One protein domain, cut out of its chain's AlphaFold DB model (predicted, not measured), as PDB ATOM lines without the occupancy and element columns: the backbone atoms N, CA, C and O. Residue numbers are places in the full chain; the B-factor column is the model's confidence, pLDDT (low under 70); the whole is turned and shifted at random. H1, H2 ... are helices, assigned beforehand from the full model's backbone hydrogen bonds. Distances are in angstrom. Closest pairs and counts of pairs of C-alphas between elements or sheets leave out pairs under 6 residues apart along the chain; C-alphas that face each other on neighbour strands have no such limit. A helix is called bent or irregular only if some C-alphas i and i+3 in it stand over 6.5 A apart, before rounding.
ATOM      1  N   ASN A  14     -21.357 -35.022  75.089       92.56
ATOM      2  CA  ASN A  14     -22.013 -35.426  76.326       92.56
ATOM      3  C   ASN A  14     -21.110 -35.139  77.538       92.56
ATOM      4  O   ASN A  14     -20.109 -35.827  77.727       92.56
ATOM      5  N   ALA A  15     -21.503 -34.152  78.350       92.69
ATOM      6  CA  ALA A  15     -20.886 -33.804  79.636       92.69
ATOM      7  C   ALA A  15     -21.781 -34.148  80.850       92.69
ATOM      8  O   ALA A  15     -21.504 -33.720  81.964       92.69
ATOM      9  N   ARG A  16     -22.866 -34.910  80.640       88.31
ATOM     10  CA  ARG A  16     -23.847 -35.310  81.668       88.31
ATOM     11  C   ARG A  16     -23.548 -36.690  82.282       88.31
ATOM     12  O   ARG A  16     -24.249 -37.116  83.193       88.31
ATOM     13  N   GLY A  17     -22.535 -37.404  81.787       87.62
ATOM     14  CA  GLY A  17     -22.270 -38.803  82.150       87.62
ATOM     15  C   GLY A  17     -23.069 -39.797  81.288       87.62
ATOM     16  O   GLY A  17     -23.482 -39.436  80.182       87.62
ATOM     17  N   PRO A  18     -23.288 -41.048  81.735       87.25
ATOM     18  CA  PRO A  18     -23.928 -42.105  80.942       87.25
ATOM     19  C   PRO A  18     -25.458 -41.939  80.863       87.25
ATOM     20  O   PRO A  18     -26.227 -42.774  81.330       87.25
ATOM     21  N   ALA A  19     -25.927 -40.838  80.275       87.75
ATOM     22  CA  ALA A  19     -27.350 -40.559  80.115       87.75
ATOM     23  C   ALA A  19     -27.996 -41.498  79.079       87.75
ATOM     24  O   ALA A  19     -27.563 -41.541  77.925       87.75
ATOM     25  N   THR A  20     -29.083 -42.180  79.458       87.38
ATOM     26  CA  THR A  20     -29.829 -43.118  78.595       87.38
ATOM     27  C   THR A  20     -30.226 -42.497  77.255       87.38
ATOM     28  O   THR A  20     -29.958 -43.070  76.204       87.38
ATOM     29  N   ILE A  21     -30.760 -41.270  77.273       89.88
ATOM     30  CA  ILE A  21     -31.169 -40.530  76.064       89.88
ATOM     31  C   ILE A  21     -30.010 -40.194  75.105       89.88
ATOM     32  O   ILE A  21     -30.250 -39.798  73.969       89.88
ATOM     33  N   LEU A  22     -28.755 -40.319  75.556       91.75
ATOM     34  CA  LEU A  22     -27.544 -40.043  74.777       91.75
ATOM     35  C   LEU A  22     -26.726 -41.313  74.485       91.75
ATOM     36  O   LEU A  22     -25.548 -41.210  74.148       91.75
ATOM     37  N   GLY A  23     -27.334 -42.496  74.609       88.94
ATOM     38  CA  GLY A  23     -26.677 -43.772  74.307       88.94
ATOM     39  C   GLY A  23     -25.865 -44.361  75.462       88.94
ATOM     40  O   GLY A  23     -25.031 -45.227  75.224       88.94
ATOM     41  N   ALA A  24     -26.116 -43.916  76.699       91.00
ATOM     42  CA  ALA A  24     -25.509 -44.451  77.918       91.00
ATOM     43  C   ALA A  24     -23.962 -44.410  77.910       91.00
ATOM     44  O   ALA A  24     -23.358 -43.384  77.578       91.00
ATOM     45  N   SER A  25     -23.318 -45.483  78.372       91.06
ATOM     46  CA  SER A  25     -21.868 -45.571  78.539       91.06
ATOM     47  C   SER A  25     -21.147 -45.797  77.210       91.06
ATOM     48  O   SER A  25     -21.562 -46.602  76.381       91.06
ATOM     49  N   LYS A  26     -20.002 -45.130  77.038       91.12
ATOM     50  CA  LYS A  26     -19.057 -45.440  75.958       91.12
ATOM     51  C   LYS A  26     -18.206 -46.645  76.360       91.12
ATOM     52  O   LYS A  26     -17.838 -46.768  77.524       91.12
ATOM     53  N   VAL A  27     -17.846 -47.476  75.389       93.81
ATOM     54  CA  VAL A  27     -16.956 -48.633  75.577       93.81
ATOM     55  C   VAL A  27     -15.542 -48.353  75.043       93.81
ATOM     56  O   VAL A  27     -15.357 -47.532  74.135       93.81
ATOM     57  N   SER A  28     -14.534 -49.015  75.617       96.56
ATOM     58  CA  SER A  28     -13.125 -48.883  75.217       96.56
ATOM     59  C   SER A  28     -12.875 -49.394  73.790       96.56
ATOM     60  O   SER A  28     -13.712 -50.097  73.226       96.56
ATOM     61  N   ASP A  29     -11.740 -49.029  73.181       96.81
ATOM     62  CA  ASP A  29     -11.371 -49.529  71.843       96.81
ATOM     63  C   ASP A  29     -11.263 -51.060  71.808       96.81
ATOM     64  O   ASP A  29     -11.756 -51.668  70.866       96.81
ATOM     65  N   ALA A  30     -10.712 -51.677  72.860       97.94
ATOM     66  CA  ALA A  30     -10.606 -53.134  72.962       97.94
ATOM     67  C   ALA A  30     -11.983 -53.818  72.889       97.94
ATOM     68  O   ALA A  30     -12.195 -54.681  72.050       97.94
ATOM     69  N   VAL A  31     -12.959 -53.345  73.673       97.06
ATOM     70  CA  VAL A  31     -14.329 -53.893  73.641       97.06
ATOM     71  C   VAL A  31     -14.996 -53.654  72.284       97.06
ATOM     72  O   VAL A  31     -15.747 -54.498  71.804       97.06
ATOM     73  N   ARG A  32     -14.735 -52.508  71.640       96.88
ATOM     74  CA  ARG A  32     -15.250 -52.235  70.289       96.88
ATOM     75  C   ARG A  32     -14.689 -53.212  69.259       96.88
ATOM     76  O   ARG A  32     -15.439 -53.607  68.372       96.88
ATOM     77  N   GLN A  33     -13.415 -53.582  69.382       97.69
ATOM     78  CA  GLN A  33     -12.785 -54.567  68.508       97.69
ATOM     79  C   GLN A  33     -13.389 -55.959  68.720       97.69
ATOM     80  O   GLN A  33     -13.847 -56.551  67.751       97.69
ATOM     81  N   ASP A  34     -13.524 -56.413  69.970       96.94
ATOM     82  CA  ASP A  34     -14.132 -57.719  70.274       96.94
ATOM     83  C   ASP A  34     -15.569 -57.825  69.729       96.94
ATOM     84  O   ASP A  34     -15.957 -58.847  69.163       96.94
ATOM     85  N   ILE A  35     -16.365 -56.749  69.857       96.19
ATOM     86  CA  ILE A  35     -17.715 -56.677  69.274       96.19
ATOM     87  C   ILE A  35     -17.652 -56.756  67.747       96.19
ATOM     88  O   ILE A  35     -18.471 -57.440  67.145       96.19
ATOM     89  N   TYR A  36     -16.721 -56.050  67.104       97.38
ATOM     90  CA  TYR A  36     -16.578 -56.104  65.650       97.38
ATOM     91  C   TYR A  36     -16.237 -57.518  65.169       97.38
ATOM     92  O   TYR A  36     -16.866 -58.007  64.232       97.38
ATOM     93  N   ASP A  37     -15.300 -58.181  65.844       97.00
ATOM     94  CA  ASP A  37     -14.801 -59.499  65.458       97.00
ATOM     95  C   ASP A  37     -15.876 -60.588  65.611       97.00
ATOM     96  O   ASP A  37     -16.031 -61.430  64.729       97.00
ATOM     97  N   ILE A  38     -16.689 -60.545  66.677       96.25
ATOM     98  CA  ILE A  38     -17.740 -61.553  66.903       96.25
ATOM     99  C   ILE A  38     -18.954 -61.400  65.966       96.25
ATOM    100  O   ILE A  38     -19.689 -62.363  65.767       96.25
ATOM    101  N   LEU A  39     -19.187 -60.222  65.363       97.19
ATOM    102  CA  LEU A  39     -20.369 -59.966  64.515       97.19
ATOM    103  C   LEU A  39     -20.410 -60.800  63.221       97.19
ATOM    104  O   LEU A  39     -21.480 -60.920  62.621       97.19
ATOM    105  N   GLY A  40     -19.272 -61.340  62.776       97.12
ATOM    106  CA  GLY A  40     -19.171 -62.226  61.608       97.12
ATOM    107  C   GLY A  40     -19.172 -63.720  61.942       97.12
ATOM    108  O   GLY A  40     -19.155 -64.541  61.029       97.12
ATOM    109  N   GLU A  41     -19.199 -64.070  63.227       97.00
ATOM    110  CA  GLU A  41     -18.945 -65.420  63.724       97.00
ATOM    111  C   GLU A  41     -20.146 -65.961  64.516       97.00
ATOM    112  O   GLU A  41     -21.122 -65.262  64.795       97.00
ATOM    113  N   SER A  42     -20.109 -67.243  64.875       96.06
ATOM    114  CA  SER A  42     -21.130 -67.881  65.716       96.06
ATOM    115  C   SER A  42     -20.488 -68.621  66.879       96.06
ATOM    116  O   SER A  42     -19.460 -69.275  66.722       96.06
ATOM    117  N   VAL A  43     -21.122 -68.545  68.048       95.62
ATOM    118  CA  VAL A  43     -20.693 -69.243  69.266       95.62
ATOM    119  C   VAL A  43     -21.879 -69.915  69.943       95.62
ATOM    120  O   VAL A  43     -23.031 -69.523  69.753       95.62
ATOM    121  N   GLU A  44     -21.597 -70.933  70.750       96.75
ATOM    122  CA  GLU A  44     -22.599 -71.569  71.599       96.75
ATOM    123  C   GLU A  44     -22.952 -70.611  72.754       96.75
ATOM    124  O   GLU A  44     -22.125 -70.319  73.620       96.75
ATOM    125  N   THR A  45     -24.172 -70.068  72.749       94.50
ATOM    126  CA  THR A  45     -24.598 -69.024  73.695       94.50
ATOM    127  C   THR A  45     -24.512 -69.473  75.153       94.50
ATOM    128  O   THR A  45     -24.185 -68.658  76.019       94.50
ATOM    129  N   TRP A  46     -24.762 -70.751  75.457       96.56
ATOM    130  CA  TRP A  46     -24.627 -71.248  76.824       96.56
ATOM    131  C   TRP A  46     -23.166 -71.268  77.285       96.56
ATOM    132  O   TRP A  46     -22.914 -71.048  78.468       96.56
ATOM    133  N   GLU A  47     -22.192 -71.466  76.394       97.00
ATOM    134  CA  GLU A  47     -20.774 -71.298  76.720       97.00
ATOM    135  C   GLU A  47     -20.445 -69.848  77.051       97.00
ATOM    136  O   GLU A  47     -19.829 -69.590  78.085       97.00
ATOM    137  N   LEU A  48     -20.916 -68.901  76.238       95.75
ATOM    138  CA  LEU A  48     -20.725 -67.480  76.516       95.75
ATOM    139  C   LEU A  48     -21.328 -67.094  77.876       95.75
ATOM    140  O   LEU A  48     -20.679 -66.416  78.674       95.75
ATOM    141  N   GLN A  49     -22.524 -67.603  78.182       97.25
ATOM    142  CA  GLN A  49     -23.176 -67.396  79.472       97.25
ATOM    143  C   GLN A  49     -22.380 -68.004  80.636       97.25
ATOM    144  O   GLN A  49     -22.262 -67.367  81.681       97.25
ATOM    145  N   ARG A  50     -21.795 -69.202  80.468       97.69
ATOM    146  CA  ARG A  50     -20.930 -69.829  81.487       97.69
ATOM    147  C   ARG A  50     -19.701 -68.967  81.788       97.69
ATOM    148  O   ARG A  50     -19.408 -68.730  82.957       97.69
ATOM    149  N   ARG A  51     -19.031 -68.431  80.762       97.69
ATOM    150  CA  ARG A  51     -17.876 -67.527  80.946       97.69
ATOM    151  C   ARG A  51     -18.280 -66.206  81.602       97.69
ATOM    152  O   ARG A  51     -17.568 -65.692  82.460       97.69
ATOM    153  N   ALA A  52     -19.440 -65.663  81.230       97.19
ATOM    154  CA  ALA A  52     -19.971 -64.461  81.859       97.19
ATOM    155  C   ALA A  52     -20.311 -64.695  83.342       97.19
ATOM    156  O   ALA A  52     -19.985 -63.860  84.183       97.19
ATOM    157  N   ASN A  53     -20.900 -65.848  83.672       98.00
ATOM    158  CA  ASN A  53     -21.160 -66.273  85.046       98.00
ATOM    159  C   ASN A  53     -19.870 -66.314  85.879       98.00
ATOM    160  O   ASN A  53     -19.829 -65.718  86.949       98.00
ATOM    161  N   GLU A  54     -18.801 -66.941  85.373       98.31
ATOM    162  CA  GLU A  54     -17.497 -66.988  86.057       98.31
ATOM    163  C   GLU A  54     -16.963 -65.581  86.377       98.31
ATOM    164  O   GLU A  54     -16.498 -65.322  87.490       98.31
ATOM    165  N   ALA A  55     -17.065 -64.651  85.421       98.06
ATOM    166  CA  ALA A  55     -16.649 -63.267  85.616       98.06
ATOM    167  C   ALA A  55     -17.502 -62.543  86.672       98.06
ATOM    168  O   ALA A  55     -16.951 -61.834  87.515       98.06
ATOM    169  N   ILE A  56     -18.826 -62.737  86.657       97.75
ATOM    170  CA  ILE A  56     -19.740 -62.132  87.636       97.75
ATOM    171  C   ILE A  56     -19.444 -62.665  89.039       97.75
ATOM    172  O   ILE A  56     -19.207 -61.862  89.936       97.75
ATOM    173  N   VAL A  57     -19.384 -63.989  89.217       98.38
ATOM    174  CA  VAL A  57     -19.084 -64.638  90.505       98.38
ATOM    175  C   VAL A  57     -17.771 -64.112  91.084       98.38
ATOM    176  O   VAL A  57     -17.713 -63.727  92.250       98.38
ATOM    177  N   LYS A  58     -16.725 -64.003  90.253       98.25
ATOM    178  CA  LYS A  58     -15.424 -63.462  90.670       98.25
ATOM    179  C   LYS A  58     -15.500 -62.004  91.141       98.25
ATOM    180  O   LYS A  58     -14.746 -61.627  92.035       98.25
ATOM    181  N   LEU A  59     -16.344 -61.180  90.522       98.06
ATOM    182  CA  LEU A  59     -16.453 -59.749  90.822       98.06
ATOM    183  C   LEU A  59     -17.369 -59.449  92.010       98.06
ATOM    184  O   LEU A  59     -17.119 -58.488  92.733       98.06
ATOM    185  N   THR A  60     -18.438 -60.223  92.186       97.25
ATOM    186  CA  THR A  60     -19.499 -59.914  93.155       97.25
ATOM    187  C   THR A  60     -19.483 -60.816  94.384       97.25
ATOM    188  O   THR A  60     -20.066 -60.450  95.399       97.25
ATOM    189  N   GLY A  61     -18.852 -61.991  94.303       97.38
ATOM    190  CA  GLY A  61     -18.944 -63.027  95.334       97.38
ATOM    191  C   GLY A  61     -20.303 -63.735  95.388       97.38
ATOM    192  O   GLY A  61     -20.546 -64.493  96.322       97.38
TER     193      GLY A  61
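This is residues 14 to 61 of the 176 residues of an uncharacterized protein of Bacteroidetes bacterium (UniProt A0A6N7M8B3). The printed part is an open arch with no core: a looped tail of residues 14 to 28 leads into the helix H1, the link of residues 39 to 44 bends the backbone over, and the longer helix H2 makes the other end. The space inside the arch is empty, and residues 27 to 61 stand free. The printed part has 48 residues, with two named helices in the order H1, H2 and no named strand; its class is all helix. The whole is only just extended, close to loose, with a radius of gyration of the C-alphas of 14.5 A, and spans 37 by 34 by 18 A.

Residues 14 to 28 hold no named element, and they begin with C-alpha 14 at (-22.013, -35.426, 76.326). H1 is residues 29 to 38, 14.5 A from first to last C-alpha, beginning with C-alpha 29 at (-11.371, -49.529, 71.843). H2 is residues 45 to 60, 22.1 A long by the same measure, and ends with C-alpha 60 at (-19.499, -59.914, 93.155).

A short link of 6 residues joins H1 to H2. H1 and H2 are apart, with no C-alpha of the one within 8 A of the other. In H1 and H2 every pair of O i and N i+4 is within hydrogen-bond range. Neither helix is bent.

The two C-alphas farthest apart are those of Ala 15 and Glu 44, at 38.6 A. The printed part has no cut. The mean pLDDT of the printed part is 95.1, and no printed residue is under 70.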